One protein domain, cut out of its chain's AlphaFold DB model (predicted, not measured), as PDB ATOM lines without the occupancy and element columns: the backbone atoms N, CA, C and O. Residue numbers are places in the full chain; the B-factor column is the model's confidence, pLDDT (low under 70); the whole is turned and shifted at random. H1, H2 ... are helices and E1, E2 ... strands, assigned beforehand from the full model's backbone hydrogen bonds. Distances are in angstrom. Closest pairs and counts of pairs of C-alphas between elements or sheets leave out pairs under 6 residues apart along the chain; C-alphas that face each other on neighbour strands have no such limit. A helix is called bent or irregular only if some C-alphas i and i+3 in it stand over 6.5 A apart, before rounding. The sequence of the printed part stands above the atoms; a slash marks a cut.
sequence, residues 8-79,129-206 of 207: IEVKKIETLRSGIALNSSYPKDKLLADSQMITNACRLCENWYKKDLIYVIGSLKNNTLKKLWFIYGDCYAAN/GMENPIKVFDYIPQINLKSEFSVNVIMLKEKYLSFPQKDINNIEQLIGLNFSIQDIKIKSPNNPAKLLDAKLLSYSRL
ATOM      1  N   ILE A   8     259.148 281.559 251.331       96.12
ATOM      2  CA  ILE A   8     259.347 282.817 250.605       96.12
ATOM      3  C   ILE A   8     259.919 283.853 251.568       96.12
ATOM      4  O   ILE A   8     259.301 284.136 252.595       96.12
ATOM      5  N   GLU A   9     261.059 284.436 251.207       95.38
ATOM      6  CA  GLU A   9     261.655 285.604 251.862       95.38
ATOM      7  C   GLU A   9     261.464 286.819 250.948       95.38
ATOM      8  O   GLU A   9     262.077 286.910 249.884       95.38
ATOM      9  N   VAL A  10     260.602 287.758 251.342       95.50
ATOM     10  CA  VAL A  10     260.276 288.938 250.525       95.50
ATOM     11  C   VAL A  10     261.131 290.132 250.938       95.50
ATOM     12  O   VAL A  10     261.243 290.451 252.124       95.50
ATOM     13  N   LYS A  11     261.697 290.839 249.955       94.88
ATOM     14  CA  LYS A  11     262.464 292.071 250.163       94.88
ATOM     15  C   LYS A  11     262.041 293.163 249.199       94.88
ATOM     16  O   LYS A  11     261.931 292.953 247.994       94.88
ATOM     17  N   LYS A  12     261.858 294.355 249.759       93.69
ATOM     18  CA  LYS A  12     261.620 295.600 249.032       93.69
ATOM     19  C   LYS A  12     262.893 296.438 249.088       93.69
ATOM     20  O   LYS A  12     263.408 296.676 250.178       93.69
ATOM     21  N   ILE A  13     263.354 296.926 247.940       93.44
ATOM     22  CA  ILE A  13     264.432 297.916 247.861       93.44
ATOM     23  C   ILE A  13     264.023 299.091 246.974       93.44
ATOM     24  O   ILE A  13     263.309 298.924 245.987       93.44
ATOM     25  N   GLU A  14     264.471 300.293 247.330       88.50
ATOM     26  CA  GLU A  14     264.124 301.536 246.612       88.50
ATOM     27  C   GLU A  14     265.240 302.010 245.678       88.50
ATOM     28  O   GLU A  14     265.029 302.821 244.780       88.50
ATOM     29  N   THR A  15     266.443 301.465 245.853       85.75
ATOM     30  CA  THR A  15     267.560 301.676 244.939       85.75
ATOM     31  C   THR A  15     267.819 300.385 244.180       85.75
ATOM     32  O   THR A  15     268.046 299.339 244.778       85.75
ATOM     33  N   LEU A  16     267.827 300.453 242.845       81.12
ATOM     34  CA  LEU A  16     267.922 299.277 241.967       81.12
ATOM     35  C   LEU A  16     269.070 298.320 242.318       81.12
ATOM     36  O   LEU A  16     268.903 297.117 242.165       81.12
ATOM     37  N   ARG A  17     270.208 298.849 242.783       85.56
ATOM     38  CA  ARG A  17     271.437 298.091 243.067       85.56
ATOM     39  C   ARG A  17     271.824 298.059 244.551       85.56
ATOM     40  O   ARG A  17     272.942 297.647 244.855       85.56
ATOM     41  N   SER A  18     270.968 298.520 245.465       88.94
ATOM     42  CA  SER A  18     271.308 298.475 246.893       88.94
ATOM     43  C   SER A  18     271.388 297.036 247.384       88.94
ATOM     44  O   SER A  18     270.648 296.169 246.906       88.94
ATOM     45  N   GLY A  19     272.269 296.810 248.358       91.44
ATOM     46  CA  GLY A  19     272.291 295.568 249.118       91.44
ATOM     47  C   GLY A  19     270.961 295.325 249.832       91.44
ATOM     48  O   GLY A  19     270.127 296.221 249.990       91.44
ATOM     49  N   ILE A  20     270.764 294.082 250.241       94.06
ATOM     50  CA  ILE A  20     269.550 293.584 250.872       94.06
ATOM     51  C   ILE A  20     269.865 293.303 252.332       94.06
ATOM     52  O   ILE A  20     270.714 292.467 252.631       94.06
ATOM     53  N   ALA A  21     269.159 293.977 253.235       92.12
ATOM     54  CA  ALA A  21     269.280 293.727 254.663       92.12
ATOM     55  C   ALA A  21     268.444 292.508 255.092       92.12
ATOM     56  O   ALA A  21     267.238 292.402 254.825       92.12
ATOM     57  N   LEU A  22     269.091 291.597 255.810       88.56
ATOM     58  CA  LEU A  22     268.493 290.458 256.487       88.56
ATOM     59  C   LEU A  22     268.527 290.715 257.992       88.56
ATOM     60  O   LEU A  22     269.483 290.400 258.703       88.56
ATOM     61  N   ASN A  23     267.449 291.323 258.470       71.31
ATOM     62  CA  ASN A  23     267.238 291.549 259.888       71.31
ATOM     63  C   ASN A  23     266.745 290.231 260.499       71.31
ATOM     64  O   ASN A  23     265.758 289.676 260.024       71.31
ATOM     65  N   SER A  24     267.440 289.745 261.528       69.19
ATOM     66  CA  SER A  24     267.096 288.568 262.352       69.19
ATOM     67  C   SER A  24     267.640 287.198 261.932       69.19
ATOM     68  O   SER A  24     267.536 286.273 262.733       69.19
ATOM     69  N   SER A  25     268.259 287.025 260.759       84.25
ATOM     70  CA  SER A  25     268.961 285.767 260.448       84.25
ATOM     71  C   SER A  25     269.986 285.904 259.331       84.25
ATOM     72  O   SER A  25     269.873 286.801 258.499       84.25
ATOM     73  N   TYR A  26     270.946 284.983 259.299       91.38
ATOM     74  CA  TYR A  26     271.870 284.833 258.180       91.38
ATOM     75  C   TYR A  26     271.140 284.401 256.885       91.38
ATOM     76  O   TYR A  26     270.015 283.887 256.960       91.38
ATOM     77  N   PRO A  27     271.742 284.614 255.695       94.25
ATOM     78  CA  PRO A  27     271.225 284.092 254.428       94.25
ATOM     79  C   PRO A  27     271.073 282.569 254.457       94.25
ATOM     80  O   PRO A  27     271.972 281.880 254.918       94.25
ATOM     81  N   LYS A  28     269.975 282.026 253.935       95.31
ATOM     82  CA  LYS A  28     269.703 280.589 253.954       95.31
ATOM     83  C   LYS A  28     269.529 280.061 252.539       95.31
ATOM     84  O   LYS A  28     268.792 280.635 251.744       95.31
ATOM     85  N   ASP A  29     270.154 278.933 252.247       96.94
ATOM     86  CA  ASP A  29     269.908 278.184 251.018       96.94
ATOM     87  C   ASP A  29     268.536 277.484 251.048       96.94
ATOM     88  O   ASP A  29     267.826 277.407 250.041       96.94
ATOM     89  N   LYS A  30     268.147 277.002 252.233       96.25
ATOM     90  CA  LYS A  30     266.907 276.275 252.519       96.25
ATOM     91  C   LYS A  30     266.331 276.713 253.862       96.25
ATOM     92  O   LYS A  30     267.044 277.184 254.747       96.25
ATOM     93  N   LEU A  31     265.030 276.519 254.044       95.50
ATOM     94  CA  LEU A  31     264.401 276.685 255.349       95.50
ATOM     95  C   LEU A  31     264.323 275.329 256.054       95.50
ATOM     96  O   LEU A  31     263.862 274.355 255.458       95.50
ATOM     97  N   LEU A  32     264.747 275.277 257.316       94.88
ATOM     98  CA  LEU A  32     264.701 274.079 258.155       94.88
ATOM     99  C   LEU A  32     263.780 274.302 259.357       94.88
ATOM    100  O   LEU A  32     263.788 275.382 259.956       94.88
ATOM    101  N   ALA A  33     262.991 273.287 259.706       94.25
ATOM    102  CA  ALA A  33     262.020 273.355 260.797       94.25
ATOM    103  C   ALA A  33     262.687 273.422 262.183       94.25
ATOM    104  O   ALA A  33     262.135 274.008 263.116       94.25
ATOM    105  N   ASP A  34     263.893 272.871 262.311       92.62
ATOM    106  CA  ASP A  34     264.716 272.896 263.526       92.62
ATOM    107  C   ASP A  34     265.439 274.238 263.747       92.62
ATOM    108  O   ASP A  34     266.033 274.457 264.802       92.62
ATOM    109  N   SER A  35     265.357 275.174 262.794       90.19
ATOM    110  CA  SER A  35     265.994 276.481 262.930       90.19
ATOM    111  C   SER A  35     265.464 277.225 264.159       90.19
ATOM    112  O   SER A  35     264.258 277.426 264.336       90.19
ATOM    113  N   GLN A  36     266.376 277.723 264.992       87.12
ATOM    114  CA  GLN A  36     266.034 278.590 266.125       87.12
ATOM    115  C   GLN A  36     265.595 279.998 265.684       87.12
ATOM    116  O   GLN A  36     265.058 280.763 266.483       87.12
ATOM    117  N   MET A  37     265.805 280.345 264.409       86.69
ATOM    118  CA  MET A  37     265.514 281.664 263.838       86.69
ATOM    119  C   MET A  37     264.128 281.757 263.180       86.69
ATOM    120  O   MET A  37     263.826 282.763 262.539       86.69
ATOM    121  N   ILE A  38     263.278 280.731 263.315       90.31
ATOM    122  CA  ILE A  38     261.879 280.764 262.857       90.31
ATOM    123  C   ILE A  38     260.906 280.778 264.038       90.31
ATOM    124  O   ILE A  38     261.170 280.221 265.106       90.31
ATOM    125  N   THR A  39     259.748 281.404 263.836       91.06
ATOM    126  CA  THR A  39     258.686 281.462 264.846       91.06
ATOM    127  C   THR A  39     258.010 280.101 265.028       91.06
ATOM    128  O   THR A  39     257.949 279.294 264.099       91.06
ATOM    129  N   ASN A  40     257.421 279.864 266.204       92.38
ATOM    130  CA  ASN A  40     256.628 278.653 266.455       92.38
ATOM    131  C   ASN A  40     255.456 278.519 265.474       92.38
ATOM    132  O   ASN A  40     255.181 277.419 265.013       92.38
ATOM    133  N   ALA A  41     254.818 279.632 265.096       93.06
ATOM    134  CA  ALA A  41     253.759 279.628 264.089       93.06
ATOM    135  C   ALA A  41     254.253 279.118 262.722       93.06
ATOM    136  O   ALA A  41     253.555 278.349 262.076       93.06
ATOM    137  N   CYS A  42     255.467 279.497 262.300       91.94
ATOM    138  CA  CYS A  42     256.081 278.986 261.070       91.94
ATOM    139  C   CYS A  42     256.425 277.492 261.184       91.94
ATOM    140  O   CYS A  42     256.173 276.717 260.267       91.94
ATOM    141  N   ARG A  43     256.966 277.072 262.332       94.25
ATOM    142  CA  ARG A  43     257.337 275.672 262.576       94.25
ATOM    143  C   ARG A  43     256.123 274.742 262.587       94.25
ATOM    144  O   ARG A  43     256.191 273.659 262.027       94.25
ATOM    145  N   LEU A  44     255.024 275.176 263.201       94.75
ATOM    146  CA  LEU A  44     253.830 274.360 263.443       94.75
ATOM    147  C   LEU A  44     252.739 274.512 262.371       94.75
ATOM    148  O   LEU A  44     251.662 273.943 262.528       94.75
ATOM    149  N   CYS A  45     252.961 275.282 261.298       92.81
ATOM    150  CA  CYS A  45     251.900 275.541 260.317       92.81
ATOM    151  C   CYS A  45     251.531 274.322 259.454       92.81
ATOM    152  O   CYS A  45     250.445 274.297 258.882       92.81
ATOM    153  N   GLU A  46     252.427 273.343 259.327       94.69
ATOM    154  CA  GLU A  46     252.207 272.051 258.666       94.69
ATOM    155  C   GLU A  46     253.285 271.049 259.116       94.69
ATOM    156  O   GLU A  46     254.191 271.417 259.864       94.69
ATOM    157  N   ASN A  47     253.213 269.789 258.676       94.56
ATOM    158  CA  ASN A  47     254.280 268.819 258.929       94.56
ATOM    159  C   ASN A  47     255.362 268.944 257.847       94.56
ATOM    160  O   ASN A  47     255.122 268.621 256.684       94.56
ATOM    161  N   TRP A  48     256.540 269.439 258.216       95.31
ATOM    162  CA  TRP A  48     257.670 269.615 257.309       95.31
ATOM    163  C   TRP A  48     258.988 269.587 258.087       95.31
ATOM    164  O   TRP A  48     259.033 269.919 259.268       95.31
ATOM    165  N   TYR A  49     260.074 269.219 257.406       94.81
ATOM    166  CA  TYR A  49     261.431 269.293 257.961       94.81
ATOM    167  C   TYR A  49     262.304 270.298 257.205       94.81
ATOM    168  O   TYR A  49     263.006 271.106 257.809       94.81
ATOM    169  N   LYS A  50     262.223 270.282 255.871       95.81
ATOM    170  CA  LYS A  50     263.012 271.123 254.970       95.81
ATOM    171  C   LYS A  50     262.133 271.650 253.840       95.81
ATOM    172  O   LYS A  50     261.320 270.902 253.302       95.81
ATOM    173  N   LYS A  51     262.317 272.917 253.476       96.00
ATOM    174  CA  LYS A  51     261.666 273.565 252.330       96.00
ATOM    175  C   LYS A  51     262.679 274.343 251.506       96.00
ATOM    176  O   LYS A  51     263.631 274.906 252.054       96.00
ATOM    177  N   ASP A  52     262.447 274.405 250.200       97.50
ATOM    178  CA  ASP A  52     263.158 275.360 249.360       97.50
ATOM    179  C   ASP A  52     262.795 276.777 249.794       97.50
ATOM    180  O   ASP A  52     261.650 277.054 250.155       97.50
ATOM    181  N   LEU A  53     263.785 277.666 249.804       97.56
ATOM    182  CA  LEU A  53     263.574 279.076 250.081       97.56
ATOM    183  C   LEU A  53     263.679 279.854 248.776       97.56
ATOM    184  O   LEU A  53     264.647 279.685 248.042       97.56
ATOM    185  N   ILE A  54     262.712 280.723 248.504       98.25
ATOM    186  CA  ILE A  54     262.750 281.645 247.372       98.25
ATOM    187  C   ILE A  54     262.912 283.061 247.909       98.25
ATOM    188  O   ILE A  54     262.064 283.566 248.648       98.25
ATOM    189  N   TYR A  55     263.988 283.723 247.500       97.75
ATOM    190  CA  TYR A  55     264.178 285.150 247.695       97.75
ATOM    191  C   TYR A  55     263.387 285.915 246.641       97.75
ATOM    192  O   TYR A  55     263.698 285.845 245.450       97.75
ATOM    193  N   VAL A  56     262.371 286.653 247.086       97.56
ATOM    194  CA  VAL A  56     261.528 287.494 246.233       97.56
ATOM    195  C   VAL A  56     261.909 288.948 246.441       97.56
ATOM    196  O   VAL A  56     261.541 289.562 247.442       97.56
ATOM    197  N   ILE A  57     262.682 289.500 245.508       97.00
ATOM    198  CA  ILE A  57     263.285 290.827 245.647       97.00
ATOM    199  C   ILE A  57     262.656 291.773 244.630       97.00
ATOM    200  O   ILE A  57     262.862 291.641 243.422       97.00
ATOM    201  N   GLY A  58     261.889 292.737 245.132       95.88
ATOM    202  CA  GLY A  58     261.282 293.801 244.344       95.88
ATOM    203  C   GLY A  58     262.081 295.096 244.445       95.88
ATOM    204  O   GLY A  58     262.219 295.658 245.534       95.88
ATOM    205  N   SER A  59     262.552 295.604 243.306       93.88
ATOM    206  CA  SER A  59     263.171 296.926 243.192       93.88
ATOM    207  C   SER A  59     262.154 297.938 242.681       93.88
ATOM    208  O   SER A  59     261.666 297.825 241.550       93.88
ATOM    209  N   LEU A  60     261.851 298.943 243.500       92.00
ATOM    210  CA  LEU A  60     260.909 300.005 243.168       92.00
ATOM    211  C   LEU A  60     261.639 301.312 242.879       92.00
ATOM    212  O   LEU A  60     262.691 301.588 243.440       92.00
ATOM    213  N   LYS A  61     261.032 302.139 242.033       88.81
ATOM    214  CA  LYS A  61     261.384 303.549 241.856       88.81
ATOM    215  C   LYS A  61     260.088 304.349 241.819       88.81
ATOM    216  O   LYS A  61     259.213 304.021 241.021       88.81
ATOM    217  N   ASN A  62     259.953 305.363 242.677       88.56
ATOM    218  CA  ASN A  62     258.743 306.192 242.795       88.56
ATOM    219  C   ASN A  62     257.460 305.344 242.931       88.56
ATOM    220  O   ASN A  62     256.534 305.472 242.135       88.56
ATOM    221  N   ASN A  63     257.449 304.396 243.878       88.00
ATOM    222  CA  ASN A  63     256.357 303.430 244.104       88.00
ATOM    223  C   ASN A  63     255.975 302.537 242.908       88.00
ATOM    224  O   ASN A  63     255.014 301.780 242.990       88.00
ATOM    225  N   THR A  64     256.753 302.551 241.827       91.19
ATOM    226  CA  THR A  64     256.559 301.667 240.676       91.19
ATOM    227  C   THR A  64     257.556 300.518 240.744       91.19
ATOM    228  O   THR A  64     258.763 300.753 240.824       91.19
ATOM    229  N   LEU A  65     257.071 299.275 240.691       92.94
ATOM    230  CA  LEU A  65     257.925 298.090 240.603       92.94
ATOM    231  C   LEU A  65     258.625 298.063 239.239       92.94
ATOM    232  O   LEU A  65     257.973 298.034 238.199       92.94
ATOM    233  N   LYS A  66     259.959 298.086 239.248       92.69
ATOM    234  CA  LYS A  66     260.785 298.090 238.030       92.69
ATOM    235  C   LYS A  66     261.474 296.755 237.797       92.69
ATOM    236  O   LYS A  66     261.656 296.356 236.653       92.69
ATOM    237  N   LYS A  67     261.876 296.058 238.858       94.06
ATOM    238  CA  LYS A  67     262.530 294.747 238.758       94.06
ATOM    239  C   LYS A  67     261.961 293.824 239.815       94.06
ATOM    240  O   LYS A  67     261.801 294.245 240.957       94.06
ATOM    241  N   LEU A  68     261.684 292.588 239.437       96.31
ATOM    242  CA  LEU A  68     261.249 291.542 240.344       96.31
ATOM    243  C   LEU A  68     262.120 290.311 240.132       96.31
ATOM    244  O   LEU A  68     262.307 289.855 239.007       96.31
ATOM    245  N   TRP A  69     262.663 289.789 241.218       97.75
ATOM    246  CA  TRP A  69     263.510 288.610 241.198       97.75
ATOM    247  C   TRP A  69     262.902 287.518 242.052       97.75
ATOM    248  O   TRP A  69     262.437 287.805 243.148       97.75
ATOM    249  N   PHE A  70     262.965 286.287 241.563       98.38
ATOM    250  CA  PHE A  70     262.670 285.070 242.305       98.38
ATOM    251  C   PHE A  70     263.911 284.189 242.234       98.38
ATOM    252  O   PHE A  70     264.263 283.695 241.167       98.38
ATOM    253  N   ILE A  71     264.615 284.026 243.345       98.44
ATOM    254  CA  ILE A  71     265.904 283.331 243.343       98.44
ATOM    255  C   ILE A  71     265.848 282.250 244.395       98.44
ATOM    256  O   ILE A  71     265.639 282.542 245.572       98.44
ATOM    257  N   TYR A  72     266.015 281.004 243.972       98.56
ATOM    258  CA  TYR A  72     266.120 279.905 244.918       98.56
ATOM    259  C   TYR A  72     267.356 280.089 245.800       98.56
ATOM    260  O   TYR A  72     268.413 280.519 245.337       98.56
ATOM    261  N   GLY A  73     267.216 279.803 247.091       97.88
ATOM    262  CA  GLY A  73     268.239 280.087 248.088       97.88
ATOM    263  C   GLY A  73     269.549 279.364 247.802       97.88
ATOM    264  O   GLY A  73     270.606 279.959 247.959       97.88
ATOM    265  N   ASP A  74     269.500 278.138 247.286       97.75
ATOM    266  CA  ASP A  74     270.679 277.358 246.877       97.75
ATOM    267  C   ASP A  74     271.424 277.922 245.652       97.75
ATOM    268  O   ASP A  74     272.539 277.499 245.346       97.75
ATOM    269  N   CYS A  75     270.841 278.912 244.978       98.19
ATOM    270  CA  CYS A  75     271.472 279.688 243.917       98.19
ATOM    271  C   CYS A  75     272.082 281.005 244.430       98.19
ATOM    272  O   CYS A  75     272.722 281.713 243.652       98.19
ATOM    273  N   TYR A  76     271.862 281.376 245.698       97.31
ATOM    274  CA  TYR A  76     272.090 282.745 246.184       97.31
ATOM    275  C   TYR A  76     272.766 282.852 247.556       97.31
ATOM    276  O   TYR A  76     273.483 283.819 247.815       97.31
ATOM    277  N   ALA A  77     272.568 281.865 248.422       97.19
ATOM    278  CA  ALA A  77     273.141 281.760 249.752       97.19
ATOM    279  C   ALA A  77     273.897 280.436 249.885       97.19
ATOM    280  O   ALA A  77     273.553 279.434 249.256       97.19
ATOM    281  N   ALA A  78     274.961 280.455 250.680       96.50
ATOM    282  CA  ALA A  78     275.732 279.262 250.980       96.50
ATOM    283  C   ALA A  78     275.005 278.390 252.016       96.50
ATOM    284  O   ALA A  78     273.960 278.769 252.553       96.50
ATOM    285  N   ASN A  79     275.568 277.227 252.315       94.50
ATOM    286  CA  ASN A  79     275.017 276.351 253.341       94.50
ATOM    287  C   ASN A  79     275.159 276.995 254.731       94.50
ATOM    288  O   ASN A  79     276.098 277.763 254.982       94.50
ATOM    289  N   GLY A 129     273.815 291.185 255.468       92.44
ATOM    290  CA  GLY A 129     273.572 291.811 254.176       92.44
ATOM    291  C   GLY A 129     273.805 290.816 253.047       92.44
ATOM    292  O   GLY A 129     274.652 289.933 253.161       92.44
ATOM    293  N   MET A 130     273.069 290.969 251.951       94.12
ATOM    294  CA  MET A 130     273.338 290.279 250.691       94.12
ATOM    295  C   MET A 130     273.481 291.292 249.565       94.12
ATOM    296  O   MET A 130     272.773 292.299 249.528       94.12
ATOM    297  N   GLU A 131     274.378 291.023 248.621       95.44
ATOM    298  CA  GLU A 131     274.481 291.846 247.420       95.44
ATOM    299  C   GLU A 131     273.272 291.646 246.519       95.44
ATOM    300  O   GLU A 131     272.769 290.539 246.365       95.44
ATOM    301  N   ASN A 132     272.824 292.727 245.891       94.69
ATOM    302  CA  ASN A 132     271.675 292.724 244.993       94.69
ATOM    303  C   ASN A 132     271.803 291.673 243.867       94.69
ATOM    304  O   ASN A 132     272.888 291.575 243.289       94.69
ATOM    305  N   PRO A 133     270.722 290.991 243.435       95.44
ATOM    306  CA  PRO A 133     270.770 290.062 242.303       95.44
ATOM    307  C   PRO A 133     271.347 290.661 241.022       95.44
ATOM    308  O   PRO A 133     272.069 289.987 240.298       95.44
ATOM    309  N   ILE A 134     271.089 291.949 240.772       93.38
ATOM    310  CA  ILE A 134     271.634 292.675 239.620       93.38
ATOM    311  C   ILE A 134     273.164 292.650 239.614       93.38
ATOM    312  O   ILE A 134     273.754 292.609 238.543       93.38
ATOM    313  N   LYS A 135     273.796 292.712 240.791       94.12
ATOM    314  CA  LYS A 135     275.253 292.634 240.931       94.12
ATOM    315  C   LYS A 135     275.727 291.188 240.990       94.12
ATOM    316  O   LYS A 135     276.716 290.850 240.365       94.12
ATOM    317  N   VAL A 136     275.026 290.337 241.740       95.50
ATOM    318  CA  VAL A 136     275.434 288.939 241.932       95.50
ATOM    319  C   VAL A 136     275.433 288.167 240.619       95.50
ATOM    320  O   VAL A 136     276.293 287.319 240.435       95.50
ATOM    321  N   PHE A 137     274.514 288.473 239.704       96.00
ATOM    322  CA  PHE A 137     274.382 287.799 238.411       96.00
ATOM    323  C   PHE A 137     274.778 288.693 237.225       96.00
ATOM    324  O   PHE A 137     274.350 288.443 236.103       96.00
ATOM    325  N   ASP A 138     275.591 289.732 237.445       94.25
ATOM    326  CA  ASP A 138     276.014 290.663 236.385       94.25
ATOM    327  C   ASP A 138     276.838 289.997 235.267       94.25
ATOM    328  O   ASP A 138     276.830 290.457 234.126       94.25
ATOM    329  N   TYR A 139     277.484 288.873 235.580       94.19
ATOM    330  CA  TYR A 139     278.233 288.036 234.646       94.19
ATOM    331  C   TYR A 139     277.347 287.195 233.715       94.19
ATOM    332  O   TYR A 139     277.878 286.481 232.865       94.19
ATOM    333  N   ILE A 140     276.020 287.236 233.875       94.81
ATOM    334  CA  ILE A 140     275.060 286.482 233.062       94.81
ATOM    335  C   ILE A 140     274.485 287.417 231.986       94.81
ATOM    336  O   ILE A 140     273.549 288.172 232.267       94.81
ATOM    337  N   PRO A 141     275.005 287.388 230.742       88.81
ATOM    338  CA  PRO A 141     274.622 288.344 229.697       88.81
ATOM    339  C   PRO A 141     273.146 288.255 229.279       88.81
ATOM    340  O   PRO A 141     272.600 289.216 228.743       88.81
ATOM    341  N   GLN A 142     272.490 287.123 229.537       88.50
ATOM    342  CA  GLN A 142     271.082 286.870 229.230       88.50
ATOM    343  C   GLN A 142     270.123 287.772 230.030       88.50
ATOM    344  O   GLN A 142     268.972 287.966 229.637       88.50
ATOM    345  N   ILE A 143     270.570 288.332 231.158       86.06
ATOM    346  CA  ILE A 143     269.735 289.144 232.042       86.06
ATOM    347  C   ILE A 143     269.645 290.574 231.500       86.06
ATOM    348  O   ILE A 143     270.548 291.397 231.660       86.06
ATOM    349  N   ASN A 144     268.498 290.918 230.912       83.19
ATOM    350  CA  ASN A 144     268.255 292.274 230.432       83.19
ATOM    351  C   ASN A 144     267.913 293.239 231.583       83.19
ATOM    352  O   ASN A 144     266.795 293.287 232.104       83.19
ATOM    353  N   LEU A 145     268.884 294.080 231.943       80.19
ATOM    354  CA  LEU A 145     268.718 295.116 232.964       80.19
ATOM    355  C   LEU A 145     268.116 296.424 232.426       80.19
ATOM    356  O   LEU A 145     267.649 297.233 233.228       80.19
ATOM    357  N   LYS A 146     268.088 296.627 231.102       83.69
ATOM    358  CA  LYS A 146     267.671 297.886 230.457       83.69
ATOM    359  C   LYS A 146     266.155 298.040 230.310       83.69
ATOM    360  O   LYS A 146     265.697 299.136 230.012       83.69
ATOM    361  N   SER A 147     265.380 296.973 230.511       85.00
ATOM    362  CA  SER A 147     263.920 297.033 230.384       85.00
ATOM    363  C   SER A 147     263.278 297.970 231.414       85.00
ATOM    364  O   SER A 147     263.808 298.158 232.513       85.00
ATOM    365  N   GLU A 148     262.108 298.520 231.094       88.50
ATOM    366  CA  GLU A 148     261.354 299.349 232.040       88.50
ATOM    367  C   GLU A 148     260.840 298.513 233.222       88.50
ATOM    368  O   GLU A 148     260.905 298.933 234.378       88.50
ATOM    369  N   PHE A 149     260.387 297.298 232.908       93.00
ATOM    370  CA  PHE A 149     259.984 296.275 233.857       93.00
ATOM    371  C   PHE A 149     260.622 294.933 233.484       93.00
ATOM    372  O   PHE A 149     260.681 294.572 232.303       93.00
ATOM    373  N   SER A 150     261.126 294.187 234.466       94.69
ATOM    374  CA  SER A 150     261.474 292.778 234.259       94.69
ATOM    375  C   SER A 150     261.204 291.902 235.469       94.69
ATOM    376  O   SER A 150     261.295 292.347 236.615       94.69
ATOM    377  N   VAL A 151     260.907 290.640 235.170       96.25
ATOM    378  CA  VAL A 151     260.835 289.541 236.127       96.25
ATOM    379  C   VAL A 151     261.914 288.538 235.754       96.25
ATOM    380  O   VAL A 151     261.980 288.123 234.601       96.25
ATOM    381  N   ASN A 152     262.750 288.153 236.712       97.31
ATOM    382  CA  ASN A 152     263.758 287.116 236.519       97.31
ATOM    383  C   ASN A 152     263.594 286.038 237.584       97.31
ATOM    384  O   ASN A 152     263.521 286.346 238.774       97.31
ATOM    385  N   VAL A 153     263.568 284.782 237.157       98.38
ATOM    386  CA  VAL A 153     263.561 283.613 238.030       98.38
ATOM    387  C   VAL A 153     264.848 282.836 237.805       98.38
ATOM    388  O   VAL A 153     265.162 282.511 236.662       98.38
ATOM    389  N   ILE A 154     265.577 282.535 238.877       98.62
ATOM    390  CA  ILE A 154     266.776 281.693 238.842       98.62
ATOM    391  C   ILE A 154     266.577 280.520 239.797       98.62
ATOM    392  O   ILE A 154     266.282 280.702 240.980       98.62
ATOM    393  N   MET A 155     266.760 279.316 239.268       98.56
ATOM    394  CA  MET A 155     266.726 278.066 240.023       98.56
ATOM    395  C   MET A 155     267.671 277.044 239.403       98.56
ATOM    396  O   MET A 155     267.971 277.124 238.210       98.56
ATOM    397  N   LEU A 156     268.108 276.056 240.180       98.56
ATOM    398  CA  LEU A 156     268.899 274.951 239.645       98.56
ATOM    399  C   LEU A 156     268.107 274.165 238.596       98.56
ATOM    400  O   LEU A 156     266.889 274.001 238.697       98.56
ATOM    401  N   LYS A 157     268.813 273.643 237.590       98.56
ATOM    402  CA  LYS A 157     268.203 272.858 236.513       98.56
ATOM    403  C   LYS A 157     267.501 271.612 237.050       98.56
ATOM    404  O   LYS A 157     266.409 271.294 236.599       98.56
ATOM    405  N   GLU A 158     268.089 270.960 238.050       98.12
ATOM    406  CA  GLU A 158     267.473 269.828 238.751       98.12
ATOM    407  C   GLU A 158     266.132 270.216 239.388       98.12
ATOM    408  O   GLU A 158     265.136 269.523 239.191       98.12
ATOM    409  N   LYS A 159     266.064 271.373 240.066       97.81
ATOM    410  CA  LYS A 159     264.808 271.872 240.640       97.81
ATOM    411  C   LYS A 159     263.767 272.128 239.554       97.81
ATOM    412  O   LYS A 159     262.624 271.717 239.718       97.81
ATOM    413  N   TYR A 160     264.150 272.752 238.442       98.25
ATOM    414  CA  TYR A 160     263.233 272.978 237.322       98.25
ATOM    415  C   TYR A 160     262.656 271.662 236.777       98.25
ATOM    416  O   TYR A 160     261.454 271.550 236.572       98.25
ATOM    417  N   LEU A 161     263.506 270.647 236.603       98.00
ATOM    418  CA  LEU A 161     263.097 269.326 236.112       98.00
ATOM    419  C   LEU A 161     262.294 268.509 237.136       98.00
ATOM    420  O   LEU A 161     261.655 267.534 236.758       98.00
ATOM    421  N   SER A 162     262.307 268.895 238.416       97.25
ATOM    422  CA  SER A 162     261.501 268.249 239.460       97.25
ATOM    423  C   SER A 162     260.015 268.627 239.420       97.25
ATOM    424  O   SER A 162     259.200 267.970 240.068       97.25
ATOM    425  N   PHE A 163     259.645 269.686 238.689       96.81
ATOM    426  CA  PHE A 163     258.248 270.095 238.563       96.81
ATOM    427  C   PHE A 163     257.443 269.132 237.677       96.81
ATOM    428  O   PHE A 163     258.006 268.484 236.793       96.81
ATOM    429  N   PRO A 164     256.109 269.041 237.863       97.69
ATOM    430  CA  PRO A 164     255.264 268.223 237.005       97.69
ATOM    431  C   PRO A 164     255.430 268.595 235.529       97.69
ATOM    432  O   PRO A 164     255.353 269.768 235.163       97.69
ATOM    433  N   GLN A 165     255.569 267.592 234.657       97.62
ATOM    434  CA  GLN A 165     255.786 267.820 233.220       97.62
ATOM    435  C   GLN A 165     254.692 268.690 232.585       97.62
ATOM    436  O   GLN A 165     254.966 269.484 231.691       97.62
ATOM    437  N   LYS A 166     253.449 268.579 233.069       98.06
ATOM    438  CA  LYS A 166     252.338 269.432 232.634       98.06
ATOM    439  C   LYS A 166     252.620 270.917 232.896       98.06
ATOM    440  O   LYS A 166     252.348 271.739 232.028       98.06
ATOM    441  N   ASP A 167     253.175 271.251 234.057       97.00
ATOM    442  CA  ASP A 167     253.470 272.634 234.442       97.00
ATOM    443  C   ASP A 167     254.678 273.179 233.673       97.00
ATOM    444  O   ASP A 167     254.648 274.322 233.218       97.00
ATOM    445  N   ILE A 168     255.693 272.335 233.445       97.81
ATOM    446  CA  ILE A 168     256.831 272.643 232.565       97.81
ATOM    447  C   ILE A 168     256.332 272.954 231.146       97.81
ATOM    448  O   ILE A 168     256.631 274.013 230.601       97.81
ATOM    449  N   ASN A 169     255.494 272.090 230.573       97.81
ATOM    450  CA  ASN A 169     254.948 272.301 229.231       97.81
ATOM    451  C   ASN A 169     254.116 273.591 229.153       97.81
ATOM    452  O   ASN A 169     254.235 274.343 228.189       97.81
ATOM    453  N   ASN A 170     253.295 273.872 230.171       97.44
ATOM    454  CA  ASN A 170     252.488 275.090 230.221       97.44
ATOM    455  C   ASN A 170     253.357 276.354 230.229       97.44
ATOM    456  O   ASN A 170     253.023 277.320 229.549       97.44
ATOM    457  N   ILE A 171     254.460 276.369 230.989       96.12
ATOM    458  CA  ILE A 171     255.330 277.549 231.053       96.12
ATOM    459  C   ILE A 171     256.181 277.698 229.788       96.12
ATOM    460  O   ILE A 171     256.383 278.816 229.321       96.12
ATOM    461  N   GLU A 172     256.636 276.594 229.192       97.31
ATOM    462  CA  GLU A 172     257.394 276.612 227.937       97.31
ATOM    463  C   GLU A 172     256.542 277.085 226.750       97.31
ATOM    464  O   GLU A 172     257.045 277.785 225.876       97.31
ATOM    465  N   GLN A 173     255.232 276.814 226.748       96.88
ATOM    466  CA  GLN A 173     254.304 277.351 225.741       96.88
ATOM    467  C   GLN A 173     254.165 278.881 225.777       96.88
ATOM    468  O   GLN A 173     253.733 279.475 224.791       96.88
ATOM    469  N   LEU A 174     254.531 279.535 226.886       95.44
ATOM    470  CA  LEU A 174     254.513 280.997 226.999       95.44
ATOM    471  C   LEU A 174     255.749 281.658 226.373       95.44
ATOM    472  O   LEU A 174     255.812 282.890 226.325       95.44
ATOM    473  N   ILE A 175     256.748 280.875 225.945       96.31
ATOM    474  CA  ILE A 175     257.969 281.402 225.326       96.31
ATOM    475  C   ILE A 175     257.595 282.206 224.080       96.31
ATOM    476  O   ILE A 175     256.875 281.747 223.197       96.31
ATOM    477  N   GLY A 176     258.105 283.431 224.009       92.38
ATOM    478  CA  GLY A 176     257.789 284.364 222.940       92.38
ATOM    479  C   GLY A 176     258.647 285.618 223.018       92.38
ATOM    480  O   GLY A 176     259.703 285.627 223.644       92.38
ATOM    481  N   LEU A 177     258.181 286.707 222.407       86.75
ATOM    482  CA  LEU A 177     258.968 287.941 222.276       86.75
ATOM    483  C   LEU A 177     259.442 288.510 223.627       86.75
ATOM    484  O   LEU A 177     260.567 288.986 223.742       86.75
ATOM    485  N   ASN A 178     258.580 288.456 224.646       92.31
ATOM    486  CA  ASN A 178     258.813 289.098 225.942       92.31
ATOM    487  C   ASN A 178     259.169 288.116 227.062       92.31
ATOM    488  O   ASN A 178     259.438 288.567 228.174       92.31
ATOM    489  N   PHE A 179     259.138 286.805 226.803       95.56
ATOM    490  CA  PHE A 179     259.390 285.764 227.795       95.56
ATOM    491  C   PHE A 179     260.308 284.685 227.228       95.56
ATOM    492  O   PHE A 179     260.051 284.145 226.155       95.56
ATOM    493  N   SER A 180     261.361 284.350 227.967       96.31
ATOM    494  CA  SER A 180     262.316 283.311 227.581       96.31
ATOM    495  C   SER A 180     262.680 282.422 228.761       96.31
ATOM    496  O   SER A 180     262.673 282.866 229.911       96.31
ATOM    497  N   ILE A 181     263.032 281.176 228.451       97.75
ATOM    498  CA  ILE A 181     263.601 280.209 229.388       97.75
ATOM    499  C   ILE A 181     264.946 279.776 228.818       97.75
ATOM    500  O   ILE A 181     265.017 279.325 227.677       97.75
ATOM    501  N   GLN A 182     266.020 279.943 229.584       97.50
ATOM    502  CA  GLN A 182     267.384 279.702 229.115       97.50
ATOM    503  C   GLN A 182     268.146 278.836 230.118       97.50
ATOM    504  O   GLN A 182     268.016 279.011 231.330       97.50
ATOM    505  N   ASP A 183     268.949 277.899 229.613       98.00
ATOM    506  CA  ASP A 183     269.960 277.221 230.423       98.00
ATOM    507  C   ASP A 183     271.139 278.178 230.649       98.00
ATOM    508  O   ASP A 183     271.693 278.740 229.704       98.00
ATOM    509  N   ILE A 184     271.517 278.366 231.911       98.00
ATOM    510  CA  ILE A 184     272.619 279.233 232.335       98.00
ATOM    511  C   ILE A 184     273.539 278.491 233.308       98.00
ATOM    512  O   ILE A 184     273.162 277.492 233.923       98.00
ATOM    513  N   LYS A 185     274.759 279.006 233.472       97.62
ATOM    514  CA  LYS A 185     275.708 278.551 234.490       97.62
ATOM    515  C   LYS A 185     275.865 279.636 235.549       97.62
ATOM    516  O   LYS A 185     276.194 280.770 235.211       97.62
ATOM    517  N   ILE A 186     275.657 279.287 236.815       97.88
ATOM    518  CA  ILE A 186     275.828 280.208 237.950       97.88
ATOM    519  C   ILE A 186     276.989 279.769 238.837       97.88
ATOM    520  O   ILE A 186     277.254 278.578 238.970       97.88
ATOM    521  N   LYS A 187     277.684 280.712 239.470       97.81
ATOM    522  CA  LYS A 187     278.690 280.398 240.495       97.81
ATOM    523  C   LYS A 187     278.009 279.754 241.701       97.81
ATOM    524  O   LYS A 187     276.990 280.256 242.169       97.81
ATOM    525  N   SER A 188     278.581 278.672 242.225       97.50
ATOM    526  CA  SER A 188     278.081 278.052 243.451       97.50
ATOM    527  C   SER A 188     278.301 278.987 244.649       97.50
ATOM    528  O   SER A 188     279.446 279.386 244.883       97.50
ATOM    529  N   PRO A 189     277.264 279.276 245.459       96.56
ATOM    530  CA  PRO A 189     277.422 280.059 246.688       96.56
ATOM    531  C   PRO A 189     278.393 279.426 247.697       96.56
ATOM    532  O   PRO A 189     278.991 280.127 248.506       96.56
ATOM    533  N   ASN A 190     278.581 278.105 247.625       96.00
ATOM    534  CA  ASN A 190     279.491 277.355 248.493       96.00
ATOM    535  C   ASN A 190     280.935 277.323 247.987       96.00
ATOM    536  O   ASN A 190     281.865 277.132 248.766       96.00
ATOM    537  N   ASN A 191     281.132 277.441 246.673       94.44
ATOM    538  CA  ASN A 191     282.454 277.439 246.063       94.44
ATOM    539  C   ASN A 191     282.408 278.168 244.709       94.44
ATOM    540  O   ASN A 191     282.045 277.552 243.705       94.44
ATOM    541  N   PRO A 192     282.835 279.440 244.641       91.12
ATOM    542  CA  PRO A 192     282.751 280.243 243.422       91.12
ATOM    543  C   PRO A 192     283.513 279.685 242.209       91.12
ATOM    544  O   PRO A 192     283.225 280.097 241.087       91.12
ATOM    545  N   ALA A 193     284.468 278.766 242.406       93.88
ATOM    546  CA  ALA A 193     285.176 278.090 241.315       93.88
ATOM    547  C   ALA A 193     284.325 277.006 240.628       93.88
ATOM    548  O   ALA A 193     284.651 276.566 239.527       93.88
ATOM    549  N   LYS A 194     283.233 276.565 241.267       96.44
ATOM    550  CA  LYS A 194     282.285 275.601 240.705       96.44
ATOM    551  C   LYS A 194     281.120 276.337 240.055       96.44
ATOM    552  O   LYS A 194     280.495 277.198 240.677       96.44
ATOM    553  N   LEU A 195     280.799 275.950 238.825       97.19
ATOM    554  CA  LEU A 195     279.605 276.403 238.121       97.19
ATOM    555  C   LEU A 195     278.485 275.370 238.266       97.19
ATOM    556  O   LEU A 195     278.715 274.176 238.090       97.19
ATOM    557  N   LEU A 196     277.279 275.840 238.568       98.12
ATOM    558  CA  LEU A 196     276.062 275.044 238.696       98.12
ATOM    559  C   LEU A 196     275.180 275.240 237.463       98.12
ATOM    560  O   LEU A 196     275.073 276.353 236.944       98.12
ATOM    561  N   ASP A 197     274.536 274.164 237.017       98.44
ATOM    562  CA  ASP A 197     273.498 274.216 235.988       98.44
ATOM    563  C   ASP A 197     272.209 274.812 236.549       98.44
ATOM    564  O   ASP A 197     271.627 274.291 237.503       98.44
ATOM    565  N   ALA A 198     271.741 275.888 235.927       98.56
ATOM    566  CA  ALA A 198     270.554 276.614 236.344       98.56
ATOM    567  C   ALA A 198     269.667 276.979 235.149       98.56
ATOM    568  O   ALA A 198     270.096 276.992 233.994       98.56
ATOM    569  N   LYS A 199     268.407 277.285 235.446       98.44
ATOM    570  CA  LYS A 199     267.444 277.856 234.510       98.44
ATOM    571  C   LYS A 199     267.209 279.318 234.864       98.44
ATOM    572  O   LYS A 199     266.974 279.646 236.028       98.44
ATOM    573  N   LEU A 200     267.252 280.170 233.845       98.38
ATOM    574  CA  LEU A 200     266.820 281.559 233.896       98.38
ATOM    575  C   LEU A 200     265.494 281.679 233.155       98.38
ATOM    576  O   LEU A 200     265.447 281.444 231.949       98.38
ATOM    577  N   LEU A 201     264.433 282.058 233.862       97.94
ATOM    578  CA  LEU A 201     263.176 282.458 233.238       97.94
ATOM    579  C   LEU A 201     263.100 283.977 233.318       97.94
ATOM    580  O   LEU A 201     263.111 284.541 234.413       97.94
ATOM    581  N   SER A 202     263.019 284.637 232.172       96.62
ATOM    582  CA  SER A 202     263.065 286.094 232.093       96.62
ATOM    583  C   SER A 202     261.877 286.620 231.316       96.62
ATOM    584  O   SER A 202     261.705 286.290 230.144       96.62
ATOM    585  N   TYR A 203     261.098 287.482 231.966       95.56
ATOM    586  CA  TYR A 203     260.107 288.338 231.327       95.56
ATOM    587  C   TYR A 203     260.615 289.778 231.296       95.56
ATOM    588  O   TYR A 203     261.063 290.310 232.316       95.56
ATOM    589  N   SER A 204     260.492 290.446 230.155       93.19
ATOM    590  CA  SER A 204     260.806 291.868 230.034       93.19
ATOM    591  C   SER A 204     259.750 292.597 229.226       93.19
ATOM    592  O   SER A 204     259.448 292.202 228.103       93.19
ATOM    593  N   ARG A 205     259.250 293.709 229.771       87.12
ATOM    594  CA  ARG A 205     258.452 294.670 229.011       87.12
ATOM    595  C   ARG A 205     259.388 295.740 228.459       87.12
ATOM    596  O   ARG A 205     260.013 296.473 229.234       87.12
ATOM    597  N   LEU A 206     259.534 295.763 227.137       74.06
ATOM    598  CA  LEU A 206     260.239 296.829 226.427       74.06
ATOM    599  C   LEU A 206     259.379 298.103 226.423       74.06
ATOM    600  O   LEU A 206     258.163 298.021 226.597       74.06
TER     601      LEU A 206
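What this domain is: This is residues 8 to 79 and 129 to 206 of the 207 residues of the protein "NgoPII family restriction endonuclease" of Gammaproteobacteria bacterium GWE2_37_16 (UniProt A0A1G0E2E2). A single large, twisted sheet makes the body, with E4, E5, E6 and E8 side by side, E1 and E3 beside E4, and the sharply bent hairpin of E7 and E8 folding over toward the face where H2 and part of the long link after it lie. H3 and H4 sit at one end of the strands, where residues 162 to 167 stick out, and H1 lies beyond the sheet, past E3 and the first residues of E4. The printed part has 150 residues with four named helices and eight named strands, in the order E1 E2 E3 H1 E4 E5 H2 E6 H3 H4 E7 E8. The sheet is mixed and branched at E4, and the class is mixed, helices and strands. The whole is compact, with a radius of gyration of the C-alphas of 16.0 A and spans of 45 by 39 by 34 A.

Where its parts are: In the sheet, E4 is residues 50 to 61, 35.0 A from first to last C-alpha, and E5 is residues 64 to 72, 24.1 A. E6 is residues 149 to 156, 23.8 A. E7 is residues 179 to 188, 25.6 A, and bends by 58 degrees at residue 183. E8, residues 191 to 205, is the longest strand by residues, 34.1 A, and bends by 95 degrees at residue 194. E1 is residues 8 to 13, 16.2 A, and E3 is residues 30 to 32. E2, residues 20 to 23, pairs with no named strand. The helices are H1, residues 40 to 43, H2, residues 133 to 136, H3, residues 157 to 161, and H4, residues 165 to 172, which is 10.4 A long. C-alpha 8 is at (259.347, 282.817, 250.605), C-alpha 50 at (263.012, 271.123, 254.970) and C-alpha 205 at (258.452, 294.670, 229.011).

How they stand to each other: E4 has three neighbours: E1 on one side, E3 and E5 on the other side. E4 and E5 form a hairpin, with N 57 and O 69 at 2.9 A. E1 is parallel to E4, with N 11 and O 56 at 2.8 A. E3 is antiparallel to E4, with N 31 and O 51 at 2.9 A. E5 and E6 are parallel at 4 degrees, with N 70 and O 152 at 2.8 A. E6 and E8 are antiparallel, with N 153 and O 201 at 2.8 A. E7 and E8 form a hairpin, with N 184 and O 198 at 2.9 A. H3 is on the sheet at a height of 7.4 A, over none of its strands, but only just: 2 of its 5 C-alphas fall on E6. The closest C-alphas of H3 and E8 are those of Lys 157 and Ala 198, 4.4 A apart. H4 only grazes the sheet, with residues 171 to 172; H2 only grazes it, with residues 133 to 136. H3 and H4 are close but not clearly touching, the C-alphas of Leu 161 and Ile 168 being closest at 7.9 A. H1 is not on the sheet. Residues 20 to 21 of E2 pair antiparallel with residues 129 to 130. In H3 and H4 every O i to N i+4 pair is within hydrogen-bond range; H1 and H2 are too short for one.

The domain as a whole: The outline is rounded; the two C-alphas farthest apart are those of Gln 36 and Leu 177, 45.4 A. Residues 80 to 128 are cut out, with 15.5 A between C-alphas 79 and 129. Of the links printed whole, H2 to E6 is long. Residues 162 to 167, of which 165 to 167 belong to H4, stand free. Mean pLDDT of the printed part is 93.9, and residue 24 is under 70.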